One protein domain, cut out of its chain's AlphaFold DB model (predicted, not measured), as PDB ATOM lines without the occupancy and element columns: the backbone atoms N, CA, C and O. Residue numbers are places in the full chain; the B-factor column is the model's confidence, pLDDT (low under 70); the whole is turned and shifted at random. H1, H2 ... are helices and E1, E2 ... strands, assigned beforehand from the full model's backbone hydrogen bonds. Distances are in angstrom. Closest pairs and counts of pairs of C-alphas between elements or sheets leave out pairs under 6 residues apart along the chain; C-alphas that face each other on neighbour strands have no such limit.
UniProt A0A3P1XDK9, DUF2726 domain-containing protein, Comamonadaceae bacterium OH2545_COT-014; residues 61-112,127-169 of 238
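This is residues 61 to 112 and 127 to 169 of the 238 residues of the protein "DUF2726 domain-containing protein" of Comamonadaceae bacterium OH2545_COT-014 (UniProt A0A3P1XDK9). A short two-strand ladder, E1 with E2, has the helix H1 near it, while the strand E3 folds back alongside the helix H3 as a second unit, and H4 bridges the two, meeting both H1 and E3. The link of residues 79 to 93 and the helix H2 make an arm that reaches away from these parts, and residues 89 to 95 stick out. The printed part has 95 residues with four named helices and three named strands in the order H1, E1, H2, E2, H3, E3, H4; the sheet, order E1 - E2, is antiparallel. The class is mixed, helices and strands, and the whole is compact, with a radius of gyration of the C-alphas of 14.3 A and spans of 42 by 32 by 20 A.

H1 covers residues 61 to 70, 14.0 A long, and begins at C-alpha 61 at (36.074, -3.087, 29.944). E1 covers residues 75 to 78, 9.9 A. H2 covers residues 94 to 101, 10.3 A. E2 covers residues 108 to 111, 9.5 A. H3, the longest helix, covers residues 131 to 143, 18.1 A, and begins at C-alpha 131 at (42.249, 4.457, 8.400). E3 covers residues 147 to 151, 13.1 A. H4 covers residues 160 to 168, 11.9 A, and ends at C-alpha 168 at (25.397, 15.539, 24.383).

E1 and E2 are antiparallel neighbours, with 155 degrees between their directions. N 77 and O 109 are within hydrogen-bond range at 2.8 A, as are N 109 and O 77 at 2.8 A. The closest C-alphas of H1 and E1 are those of Gln 68 and Ile 76, 7.6 A apart. H1 and H4 touch, with the C-alphas of Ala 70 and Thr 160 closest at 4.7 A, and are about perpendicular at 77 degrees. The closest C-alphas of E3 and H4 are those of Ala 147 and Phe 167, 5.3 A apart. The closest C-alphas of H3 and E3 are those of Gln 138 and Tyr 148, 6.2 A apart. E3 pairs with no named strand. H2 touches no helix and is apart from E3. In H1, H2, H3 and H4 every O i to N i+4 pair is within hydrogen-bond range.

The C-alphas farthest apart, those of Glu 92 and Pro 156, are 43.8 A apart. Residues 113 to 126 are not printed, and C-alphas 112 and 127 are 31.1 A apart across this cut. The link from E1 to H2, 15 residues, is long. The mean pLDDT of the printed part is 91.5, and no printed residue is under 70.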
ATOM      1  N   ARG A  61      36.663  -3.190  28.602       95.25
ATOM      2  CA  ARG A  61      36.074  -3.087  29.944       95.25
ATOM      3  C   ARG A  61      36.438  -1.775  30.638       95.25
ATOM      4  O   ARG A  61      35.565  -1.190  31.268       95.25
ATOM      5  N   ALA A  62      37.685  -1.314  30.529       94.38
ATOM      6  CA  ALA A  62      38.096  -0.033  31.106       94.38
ATOM      7  C   ALA A  62      37.313   1.135  30.483       94.38
ATOM      8  O   ALA A  62      36.763   1.966  31.201       94.38
ATOM      9  N   VAL A  63      37.180   1.134  29.152       96.50
ATOM     10  CA  VAL A  63      36.368   2.118  28.423       96.50
ATOM     11  C   VAL A  63      34.895   2.022  28.816       96.50
ATOM     12  O   VAL A  63      34.258   3.045  29.031       96.50
ATOM     13  N   TRP A  64      34.345   0.814  28.951       96.56
ATOM     14  CA  TRP A  64      32.951   0.631  29.349       96.56
ATOM     15  C   TRP A  64      32.679   1.217  30.740       96.56
ATOM     16  O   TRP A  64      31.740   1.992  30.890       96.56
ATOM     17  N   LEU A  65      33.514   0.917  31.739       96.06
ATOM     18  CA  LEU A  65      33.357   1.482  33.084       96.06
ATOM     19  C   LEU A  65      33.446   3.014  33.065       96.06
ATOM     20  O   LEU A  65      32.619   3.684  33.678       96.06
ATOM     21  N   HIS A  66      34.382   3.563  32.288       96.44
ATOM     22  CA  HIS A  66      34.518   5.008  32.104       96.44
ATOM     23  C   HIS A  66      33.284   5.641  31.451       96.44
ATOM     24  O   HIS A  66      32.834   6.710  31.851       96.44
ATOM     25  N   LEU A  67      32.683   4.963  30.470       96.75
ATOM     26  CA  LEU A  67      31.426   5.394  29.862       96.75
ATOM     27  C   LEU A  67      30.249   5.304  30.840       96.75
ATOM     28  O   LEU A  67      29.375   6.164  30.791       96.75
ATOM     29  N   GLN A  68      30.211   4.310  31.732       96.38
ATOM     30  CA  GLN A  68      29.178   4.224  32.771       96.38
ATOM     31  C   GLN A  68      29.291   5.373  33.774       96.38
ATOM     32  O   GLN A  68      28.277   5.937  34.174       96.38
ATOM     33  N   GLU A  69      30.516   5.751  34.139       96.25
ATOM     34  CA  GLU A  69      30.767   6.918  34.984       96.25
ATOM     35  C   GLU A  69      30.388   8.222  34.266       96.25
ATOM     36  O   GLU A  69      29.709   9.080  34.830       96.25
ATOM     37  N   ALA A  70      30.777   8.360  32.994       95.38
ATOM     38  CA  ALA A  70      30.467   9.539  32.196       95.38
ATOM     39  C   ALA A  70      28.970   9.668  31.885       95.38
ATOM     40  O   ALA A  70      28.474  10.787  31.784       95.38
ATOM     41  N   PHE A  71      28.224   8.571  31.749       95.19
ATOM     42  CA  PHE A  71      26.808   8.585  31.377       95.19
ATOM     43  C   PHE A  71      25.961   7.669  32.279       95.19
ATOM     44  O   PHE A  71      25.504   6.621  31.821       95.19
ATOM     45  N   PRO A  72      25.680   8.074  33.534       92.69
ATOM     46  CA  PRO A  72      24.969   7.227  34.498       92.69
ATOM     47  C   PRO A  72      23.561   6.807  34.052       92.69
ATOM     48  O   PRO A  72      23.133   5.690  34.325       92.69
ATOM     49  N   ASP A  73      22.858   7.688  33.334       91.06
ATOM     50  CA  ASP A  73      21.492   7.442  32.855       91.06
ATOM     51  C   ASP A  73      21.448   6.791  31.461       91.06
ATOM     52  O   ASP A  73      20.371   6.490  30.948       91.06
ATOM     53  N   ALA A  74      22.595   6.594  30.803       93.56
ATOM     54  CA  ALA A  74      22.633   6.043  29.454       93.56
ATOM     55  C   ALA A  74      22.673   4.511  29.451       93.56
ATOM     56  O   ALA A  74      23.211   3.856  30.342       93.56
ATOM     57  N   ILE A  75      22.167   3.932  28.367       96.00
ATOM     58  CA  ILE A  75      22.296   2.511  28.062       96.00
ATOM     59  C   ILE A  75      23.478   2.344  27.109       96.00
ATOM     60  O   ILE A  75      23.469   2.868  25.998       96.00
ATOM     61  N   ILE A  76      24.492   1.586  27.518       97.38
ATOM     62  CA  ILE A  76      25.670   1.315  26.685       97.38
ATOM     63  C   ILE A  76      25.471  -0.021  25.974       97.38
ATOM     64  O   ILE A  76      25.366  -1.069  26.611       97.38
ATOM     65  N   MET A  77      25.426   0.012  24.645       97.25
ATOM     66  CA  MET A  77      25.207  -1.163  23.804       97.25
ATOM     67  C   MET A  77      26.508  -1.600  23.134       97.25
ATOM     68  O   MET A  77      27.208  -0.789  22.535       97.25
ATOM     69  N   VAL A  78      26.828  -2.892  23.213       97.12
ATOM     70  CA  VAL A  78      28.074  -3.451  22.666       97.12
ATOM     71  C   VAL A  78      27.840  -3.996  21.261       97.12
ATOM     72  O   VAL A  78      26.921  -4.787  21.055       97.12
ATOM     73  N   LYS A  79      28.685  -3.599  20.299       94.75
ATOM     74  CA  LYS A  79      28.651  -4.058  18.893       94.75
ATOM     75  C   LYS A  79      27.276  -3.969  18.222       94.75
ATOM     76  O   LYS A  79      26.901  -4.836  17.434       94.75
ATOM     77  N   MET A  80      26.521  -2.913  18.515       94.88
ATOM     78  CA  MET A  80      25.274  -2.651  17.805       94.88
ATOM     79  C   MET A  80      25.581  -2.226  16.353       94.88
ATOM     80  O   MET A  80      26.327  -1.257  16.165       94.88
ATOM     81  N   PRO A  81      25.024  -2.906  15.328       93.62
ATOM     82  CA  PRO A  81      25.189  -2.502  13.933       93.62
ATOM     83  C   PRO A  81      24.632  -1.102  13.688       93.62
ATOM     84  O   PRO A  81      23.562  -0.773  14.205       93.62
ATOM     85  N   VAL A  82      25.308  -0.302  12.857       93.88
ATOM     86  CA  VAL A  82      24.857   1.061  12.510       93.88
ATOM     87  C   VAL A  82      23.457   1.059  11.905       93.88
ATOM     88  O   VAL A  82      22.656   1.937  12.203       93.88
ATOM     89  N   THR A  83      23.108   0.007  11.163       92.19
ATOM     90  CA  THR A  83      21.778  -0.188  10.572       92.19
ATOM     91  C   THR A  83      20.653  -0.273  11.612       92.19
ATOM     92  O   THR A  83      19.480  -0.137  11.280       92.19
ATOM     93  N   ARG A  84      20.963  -0.460  12.901       90.62
ATOM     94  CA  ARG A  84      19.949  -0.432  13.965       90.62
ATOM     95  C   ARG A  84      19.574   0.976  14.402       90.62
ATOM     96  O   ARG A  84      18.496   1.128  14.969       90.62
ATOM     97  N   TYR A  85      20.408   1.977  14.149       91.31
ATOM     98  CA  TYR A  85      20.201   3.349  14.625       91.31
ATOM     99  C   TYR A  85      20.433   4.422  13.555       91.31
ATOM    100  O   TYR A  85      20.362   5.610  13.858       91.31
ATOM    101  N   THR A  86      20.648   4.018  12.306       89.56
ATOM    102  CA  THR A  86      20.610   4.892  11.133       89.56
ATOM    103  C   THR A  86      19.465   4.483  10.210       89.56
ATOM    104  O   THR A  86      18.927   3.378  10.289       89.56
ATOM    105  N   THR A  87      19.023   5.400   9.356       86.44
ATOM    106  CA  THR A  87      17.950   5.149   8.386       86.44
ATOM    107  C   THR A  87      18.283   5.892   7.098       86.44
ATOM    108  O   THR A  87      18.711   7.048   7.166       86.44
ATOM    109  N   PRO A  88      18.130   5.254   5.927       87.12
ATOM    110  CA  PRO A  88      18.419   5.896   4.655       87.12
ATOM    111  C   PRO A  88      17.431   7.039   4.389       87.12
ATOM    112  O   PRO A  88      16.260   6.978   4.763       87.12
ATOM    113  N   ARG A  89      17.905   8.094   3.718       84.06
ATOM    114  CA  ARG A  89      17.069   9.256   3.362       84.06
ATOM    115  C   ARG A  89      16.060   8.926   2.260       84.06
ATOM    116  O   ARG A  89      14.958   9.465   2.268       84.06
ATOM    117  N   SER A  90      16.438   8.040   1.338       82.25
ATOM    118  CA  SER A  90      15.580   7.510   0.276       82.25
ATOM    119  C   SER A  90      15.325   6.022   0.496       82.25
ATOM    120  O   SER A  90      16.233   5.267   0.844       82.25
ATOM    121  N   ARG A  91      14.085   5.585   0.266       77.88
ATOM    122  CA  ARG A  91      13.716   4.169   0.374       77.88
ATOM    123  C   ARG A  91      14.266   3.333  -0.781       77.88
ATOM    124  O   ARG A  91      14.524   2.151  -0.589       77.88
ATOM    125  N   GLU A  92      14.413   3.932  -1.957       80.19
ATOM    126  CA  GLU A  92      14.851   3.233  -3.172       80.19
ATOM    127  C   GLU A  92      16.256   2.646  -2.996       80.19
ATOM    128  O   GLU A  92      16.512   1.520  -3.405       80.19
ATOM    129  N   GLU A  93      17.116   3.355  -2.265       81.56
ATOM    130  CA  GLU A  93      18.500   2.959  -1.996       81.56
ATOM    131  C   GLU A  93      18.659   2.152  -0.693       81.56
ATOM    132  O   GLU A  93      19.758   1.730  -0.340       81.56
ATOM    133  N   ALA A  94      17.578   1.933   0.069       84.12
ATOM    134  CA  ALA A  94      17.657   1.350   1.411       84.12
ATOM    135  C   ALA A  94      18.300  -0.042   1.420       84.12
ATOM    136  O   ALA A  94      19.050  -0.381   2.332       84.12
ATOM    137  N   LYS A  95      18.024  -0.848   0.394       85.69
ATOM    138  CA  LYS A  95      18.600  -2.187   0.274       85.69
ATOM    139  C   LYS A  95      20.106  -2.137   0.017       85.69
ATOM    140  O   LYS A  95      20.851  -2.855   0.679       85.69
ATOM    141  N   ASP A  96      20.539  -1.265  -0.883       85.81
ATOM    142  CA  ASP A  96      21.949  -1.131  -1.254       85.81
ATOM    143  C   ASP A  96      22.771  -0.625  -0.061       85.81
ATOM    144  O   ASP A  96      23.822  -1.181   0.273       85.81
ATOM    145  N   TRP A  97      22.237   0.355   0.675       89.00
ATOM    146  CA  TRP A  97      22.856   0.828   1.911       89.00
ATOM    147  C   TRP A  97      22.893  -0.241   3.001       89.00
ATOM    148  O   TRP A  97      23.879  -0.334   3.730       89.00
ATOM    149  N   PHE A  98      21.861  -1.078   3.113       88.44
ATOM    150  CA  PHE A  98      21.842  -2.159   4.095       88.44
ATOM    151  C   PHE A  98      22.938  -3.185   3.826       88.44
ATOM    152  O   PHE A  98      23.667  -3.563   4.742       88.44
ATOM    153  N   GLU A  99      23.071  -3.627   2.576       87.62
ATOM    154  CA  GLU A  99      24.091  -4.598   2.178       87.62
ATOM    155  C   GLU A  99      25.507  -4.066   2.438       87.62
ATOM    156  O   GLU A  99      26.374  -4.828   2.866       87.62
ATOM    157  N   MET A 100      25.717  -2.757   2.266       88.38
ATOM    158  CA  MET A 100      26.988  -2.094   2.563       88.38
ATOM    159  C   MET A 100      27.255  -1.941   4.069       88.38
ATOM    160  O   MET A 100      28.390  -2.110   4.519       88.38
ATOM    161  N   LEU A 101      26.234  -1.592   4.857       90.56
ATOM    162  CA  LEU A 101      26.400  -1.150   6.246       90.56
ATOM    163  C   LEU A 101      26.110  -2.225   7.301       90.56
ATOM    164  O   LEU A 101      26.444  -2.019   8.467       90.56
ATOM    165  N   ASN A 102      25.517  -3.367   6.941       86.75
ATOM    166  CA  ASN A 102      25.083  -4.401   7.897       86.75
ATOM    167  C   ASN A 102      26.197  -4.942   8.813       86.75
ATOM    168  O   ASN A 102      25.917  -5.374   9.930       86.75
ATOM    169  N   ASN A 103      27.453  -4.883   8.369       88.12
ATOM    170  CA  ASN A 103      28.621  -5.348   9.112       88.12
ATOM    171  C   ASN A 103      29.390  -4.207   9.794       88.12
ATOM    172  O   ASN A 103      30.410  -4.452  10.440       88.12
ATOM    173  N   ILE A 104      28.927  -2.963   9.655       92.62
ATOM    174  CA  ILE A 104      29.545  -1.802  10.286       92.62
ATOM    175  C   ILE A 104      28.957  -1.629  11.687       92.62
ATOM    176  O   ILE A 104      27.750  -1.488  11.876       92.62
ATOM    177  N   TYR A 105      29.831  -1.621  12.685       95.06
ATOM    178  CA  TYR A 105      29.503  -1.368  14.085       95.06
ATOM    179  C   TYR A 105      30.658  -0.627  14.762       95.06
ATOM    180  O   TYR A 105      31.800  -0.675  14.297       95.06
ATOM    181  N   CYS A 106      30.375   0.016  15.887       96.56
ATOM    182  CA  CYS A 106      31.386   0.497  16.831       96.56
ATOM    183  C   CYS A 106      31.479  -0.467  18.019       96.56
ATOM    184  O   CYS A 106      30.552  -1.252  18.247       96.56
ATOM    185  N   THR A 107      32.575  -0.425  18.778       96.88
ATOM    186  CA  THR A 107      32.688  -1.205  20.023       96.88
ATOM    187  C   THR A 107      31.517  -0.914  20.964       96.88
ATOM    188  O   THR A 107      30.858  -1.854  21.417       96.88
ATOM    189  N   PHE A 108      31.207   0.367  21.185       98.06
ATOM    190  CA  PHE A 108      30.098   0.819  22.023       98.06
ATOM    191  C   PHE A 108      29.226   1.853  21.305       98.06
ATOM    192  O   PHE A 108      29.731   2.736  20.615       98.06
ATOM    193  N   ALA A 109      27.916   1.775  21.525       97.88
ATOM    194  CA  ALA A 109      26.957   2.833  21.234       97.88
ATOM    195  C   ALA A 109      26.343   3.312  22.556       97.88
ATOM    196  O   ALA A 109      25.861   2.501  23.348       97.88
ATOM    197  N   VAL A 110      26.395   4.618  22.804       97.31
ATOM    198  CA  VAL A 110      25.820   5.261  23.988       97.31
ATOM    199  C   VAL A 110      24.414   5.718  23.633       97.31
ATOM    200  O   VAL A 110      24.231   6.584  22.774       97.31
ATOM    201  N   CYS A 111      23.424   5.117  24.283       95.44
ATOM    202  CA  CYS A 111      22.012   5.364  24.041       95.44
ATOM    203  C   CYS A 111      21.391   6.138  25.203       95.44
ATOM    204  O   CYS A 111      21.649   5.832  26.364       95.44
ATOM    205  N   THR A 112      20.516   7.095  24.913       91.62
ATOM    206  CA  THR A 112      19.672   7.721  25.937       91.62
ATOM    207  C   THR A 112      18.659   6.710  26.501       91.62
ATOM    208  O   THR A 112      18.413   5.676  25.862       91.62
ATOM    209  N   ALA A 127      45.888  -4.565  16.260       78.94
ATOM    210  CA  ALA A 127      46.228  -4.146  14.899       78.94
ATOM    211  C   ALA A 127      45.769  -2.710  14.559       78.94
ATOM    212  O   ALA A 127      45.884  -2.285  13.412       78.94
ATOM    213  N   GLY A 128      45.221  -1.976  15.531       82.31
ATOM    214  CA  GLY A 128      44.616  -0.667  15.319       82.31
ATOM    215  C   GLY A 128      43.271  -0.722  14.582       82.31
ATOM    216  O   GLY A 128      42.740  -1.791  14.261       82.31
ATOM    217  N   LEU A 129      42.710   0.456  14.306       83.00
ATOM    218  CA  LEU A 129      41.597   0.632  13.369       83.00
ATOM    219  C   LEU A 129      42.158   1.006  11.997       83.00
ATOM    220  O   LEU A 129      43.018   1.882  11.897       83.00
ATOM    221  N   SER A 130      41.660   0.388  10.923       89.19
ATOM    222  CA  SER A 130      42.079   0.799   9.580       89.19
ATOM    223  C   SER A 130      41.645   2.246   9.313       89.19
ATOM    224  O   SER A 130      40.520   2.635   9.637       89.19
ATOM    225  N   SER A 131      42.527   3.043   8.699       89.44
ATOM    226  CA  SER A 131      42.249   4.457   8.400       89.44
ATOM    227  C   SER A 131      40.980   4.624   7.555       89.44
ATOM    228  O   SER A 131      40.130   5.454   7.867       89.44
ATOM    229  N   ALA A 132      40.782   3.751   6.561       89.62
ATOM    230  CA  ALA A 132      39.580   3.739   5.730       89.62
ATOM    231  C   ALA A 132      38.299   3.458   6.540       89.62
ATOM    232  O   ALA A 132      37.318   4.183   6.391       89.62
ATOM    233  N   ASN A 133      38.305   2.464   7.441       90.38
ATOM    234  CA  ASN A 133      37.133   2.175   8.275       90.38
ATOM    235  C   ASN A 133      36.867   3.300   9.274       90.38
ATOM    236  O   ASN A 133      35.712   3.645   9.514       90.38
ATOM    237  N   ARG A 134      37.925   3.880   9.850       93.44
ATOM    238  CA  ARG A 134      37.812   5.024  10.756       93.44
ATOM    239  C   ARG A 134      37.207   6.227  10.037       93.44
ATOM    240  O   ARG A 134      36.286   6.829  10.575       93.44
ATOM    241  N   HIS A 135      37.681   6.542   8.832       94.94
ATOM    242  CA  HIS A 135      37.152   7.638   8.024       94.94
ATOM    243  C   HIS A 135      35.693   7.399   7.615       94.94
ATOM    244  O   HIS A 135      34.868   8.295   7.755       94.94
ATOM    245  N   LEU A 136      35.346   6.175   7.197       93.88
ATOM    246  CA  LEU A 136      33.964   5.801   6.893       93.88
ATOM    247  C   LEU A 136      33.042   6.020   8.101       93.88
ATOM    248  O   LEU A 136      32.009   6.668   7.963       93.88
ATOM    249  N   LYS A 137      33.412   5.497   9.280       95.62
ATOM    250  CA  LYS A 137      32.618   5.647  10.511       95.62
ATOM    251  C   LYS A 137      32.488   7.110  10.925       95.62
ATOM    252  O   LYS A 137      31.383   7.529  11.244       95.62
ATOM    253  N   GLN A 138      33.584   7.870  10.866       96.31
ATOM    254  CA  GLN A 138      33.590   9.304  11.150       96.31
ATOM    255  C   GLN A 138      32.566  10.029  10.272       96.31
ATOM    256  O   GLN A 138      31.622  10.608  10.795       96.31
ATOM    257  N   THR A 139      32.706   9.928   8.947       95.75
ATOM    258  CA  THR A 139      31.838  10.628   7.994       95.75
ATOM    259  C   THR A 139      30.379  10.181   8.118       95.75
ATOM    260  O   THR A 139      29.478  11.016   8.117       95.75
ATOM    261  N   LEU A 140      30.128   8.874   8.262       95.19
ATOM    262  CA  LEU A 140      28.778   8.325   8.406       95.19
ATOM    263  C   LEU A 140      28.068   8.861   9.657       95.19
ATOM    264  O   LEU A 140      26.920   9.300   9.577       95.19
ATOM    265  N   LEU A 141      28.731   8.786  10.813       95.81
ATOM    266  CA  LEU A 141      28.137   9.151  12.099       95.81
ATOM    267  C   LEU A 141      27.985  10.666  12.230       95.81
ATOM    268  O   LEU A 141      26.927  11.128  12.656       95.81
ATOM    269  N   GLU A 142      28.964  11.434  11.755       94.06
ATOM    270  CA  GLU A 142      28.890  12.894  11.691       94.06
ATOM    271  C   GLU A 142      27.697  13.361  10.844       94.06
ATOM    272  O   GLU A 142      26.897  14.181  11.292       94.06
ATOM    273  N   GLN A 143      27.482  12.762   9.665       92.81
ATOM    274  CA  GLN A 143      26.324  13.063   8.811       92.81
ATOM    275  C   GLN A 143      24.978  12.639   9.419       92.81
ATOM    276  O   GLN A 143      23.927  13.141   9.006       92.81
ATOM    277  N   CYS A 144      25.005  11.718  10.382       91.50
ATOM    278  CA  CYS A 144      23.849  11.293  11.163       91.50
ATOM    279  C   CYS A 144      23.677  12.106  12.463       91.50
ATOM    280  O   CYS A 144      22.712  11.875  13.192       91.50
ATOM    281  N   GLY A 145      24.576  13.056  12.757       92.31
ATOM    282  CA  GLY A 145      24.562  13.846  13.990       92.31
ATOM    283  C   GLY A 145      24.826  13.010  15.244       92.31
ATOM    284  O   GLY A 145      24.235  13.274  16.290       92.31
ATOM    285  N   ILE A 146      25.659  11.974  15.121       95.44
ATOM    286  CA  ILE A 146      26.070  11.076  16.202       95.44
ATOM    287  C   ILE A 146      27.563  11.305  16.451       95.44
ATOM    288  O   ILE A 146      28.364  11.206  15.522       95.44
ATOM    289  N   ALA A 147      27.945  11.595  17.697       96.38
ATOM    290  CA  ALA A 147      29.351  11.784  18.050       96.38
ATOM    291  C   ALA A 147      30.150  10.486  17.843       96.38
ATOM    292  O   ALA A 147      29.639   9.388  18.081       96.38
ATOM    293  N   TYR A 148      31.407  10.591  17.421       96.62
ATOM    294  CA  TYR A 148      32.256   9.426  17.182       96.62
ATOM    295  C   TYR A 148      33.643   9.618  17.786       96.62
ATOM    296  O   TYR A 148      34.369  10.528  17.395       96.62
ATOM    297  N   LEU A 149      34.019   8.714  18.694       95.81
ATOM    298  CA  LEU A 149      35.301   8.746  19.387       95.81
ATOM    299  C   LEU A 149      36.086   7.437  19.184       95.81
ATOM    300  O   LEU A 149      35.752   6.409  19.783       95.81
ATOM    301  N   PRO A 150      37.153   7.445  18.372       95.31
ATOM    302  CA  PRO A 150      38.114   6.351  18.338       95.31
ATOM    303  C   PRO A 150      39.054   6.425  19.551       95.31
ATOM    304  O   PRO A 150      39.573   7.492  19.873       95.31
ATOM    305  N   ILE A 151      39.296   5.288  20.203       94.38
ATOM    306  CA  ILE A 151      40.198   5.159  21.353       94.38
ATOM    307  C   ILE A 151      41.287   4.148  21.020       94.38
ATOM    308  O   ILE A 151      41.008   2.970  20.786       94.38
ATOM    309  N   ASP A 152      42.535   4.600  21.059       91.25
ATOM    310  CA  ASP A 152      43.698   3.737  20.912       91.25
ATOM    311  C   ASP A 152      44.119   3.167  22.282       91.25
ATOM    312  O   ASP A 152      44.215   3.917  23.263       91.25
ATOM    313  N   PRO A 153      44.385   1.851  22.393       82.19
ATOM    314  CA  PRO A 153      44.876   1.244  23.623       82.19
ATOM    315  C   PRO A 153      46.130   1.948  24.147       82.19
ATOM    316  O   PRO A 153      47.076   2.190  23.403       82.19
ATOM    317  N   GLY A 154      46.151   2.246  25.446       82.06
ATOM    318  CA  GLY A 154      47.287   2.899  26.105       82.06
ATOM    319  C   GLY A 154      47.250   4.429  26.076       82.06
ATOM    320  O   GLY A 154      48.054   5.057  26.761       82.06
ATOM    321  N   THR A 155      46.305   5.040  25.356       87.50
ATOM    322  CA  THR A 155      46.035   6.475  25.499       87.50
ATOM    323  C   THR A 155      45.188   6.736  26.752       87.50
ATOM    324  O   THR A 155      44.281   5.951  27.051       87.50
ATOM    325  N   PRO A 156      45.471   7.801  27.528       90.06
ATOM    326  CA  PRO A 156      44.611   8.194  28.637       90.06
ATOM    327  C   PRO A 156      43.197   8.495  28.141       90.06
ATOM    328  O   PRO A 156      43.020   9.201  27.147       90.06
ATOM    329  N   LEU A 157      42.192   7.980  28.849       93.12
ATOM    330  CA  LEU A 157      40.803   8.263  28.513       93.12
ATOM    331  C   LEU A 157      40.505   9.753  28.748       93.12
ATOM    332  O   LEU A 157      40.944  10.312  29.758       93.12
ATOM    333  N   PRO A 158      39.760  10.410  27.842       93.31
ATOM    334  CA  PRO A 158      39.359  11.800  28.030       93.31
ATOM    335  C   PRO A 158      38.510  11.953  29.295       93.31
ATOM    336  O   PRO A 158      37.766  11.045  29.670       93.31
ATOM    337  N   ALA A 159      38.592  13.116  29.942       94.38
ATOM    338  CA  ALA A 159      37.807  13.404  31.139       94.38
ATOM    339  C   ALA A 159      36.302  13.207  30.883       94.38
ATOM    340  O   ALA A 159      35.790  13.531  29.808       94.38
ATOM    341  N   THR A 160      35.582  12.702  31.887       93.94
ATOM    342  CA  THR A 160      34.146  12.394  31.788       93.94
ATOM    343  C   THR A 160      33.312  13.620  31.399       93.94
ATOM    344  O   THR A 160      32.376  13.507  30.612       93.94
ATOM    345  N   THR A 161      33.683  14.813  31.869       91.75
ATOM    346  CA  THR A 161      33.036  16.085  31.506       91.75
ATOM    347  C   THR A 161      33.204  16.428  30.027       91.75
ATOM    348  O   THR A 161      32.228  16.808  29.379       91.75
ATOM    349  N   THR A 162      34.406  16.244  29.477       91.50
ATOM    350  CA  THR A 162      34.700  16.455  28.054       91.50
ATOM    351  C   THR A 162      33.925  15.471  27.187       91.50
ATOM    352  O   THR A 162      33.266  15.891  26.241       91.50
ATOM    353  N   LEU A 163      33.918  14.185  27.557       92.56
ATOM    354  CA  LEU A 163      33.132  13.157  26.863       92.56
ATOM    355  C   LEU A 163      31.645  13.498  26.811       92.56
ATOM    356  O   LEU A 163      31.003  13.376  25.769       92.56
ATOM    357  N   ARG A 164      31.083  13.946  27.938       91.69
ATOM    358  CA  ARG A 164      29.679  14.356  28.002       91.69
ATOM    359  C   ARG A 164      29.397  15.552  27.101       91.69
ATOM    360  O   ARG A 164      28.390  15.531  26.402       91.69
ATOM    361  N   ALA A 165      30.263  16.565  27.116       89.94
ATOM    362  CA  ALA A 165      30.115  17.746  26.269       89.94
ATOM    363  C   ALA A 165      30.224  17.403  24.776       89.94
ATOM    364  O   ALA A 165      29.530  17.994  23.957       89.94
ATOM    365  N   GLU A 166      31.053  16.431  24.410       90.25
ATOM    366  CA  GLU A 166      31.166  15.970  23.027       90.25
ATOM    367  C   GLU A 166      29.906  15.209  22.575       90.25
ATOM    368  O   GLU A 166      29.382  15.464  21.495       90.25
ATOM    369  N   PHE A 167      29.375  14.312  23.413       91.31
ATOM    370  CA  PHE A 167      28.286  13.404  23.019       91.31
ATOM    371  C   PHE A 167      26.896  14.028  23.144       91.31
ATOM    372  O   PHE A 167      26.004  13.731  22.353       91.31
ATOM    373  N   LEU A 168      26.680  14.868  24.156       87.88
ATOM    374  CA  LEU A 168      25.397  15.539  24.383       87.88
ATOM    375  C   LEU A 168      25.355  16.934  23.741       87.88
ATOM    376  O   LEU A 168      24.311  17.586  23.768       87.88
ATOM    377  N   GLY A 169      26.478  17.382  23.169       77.19
ATOM    378  CA  GLY A 169      26.756  18.792  22.935       77.19
ATOM    379  C   GLY A 169      27.113  19.489  24.249       77.19
ATOM    380  O   GLY A 169      26.696  19.070  25.334       77.19
TER     381      GLY A 169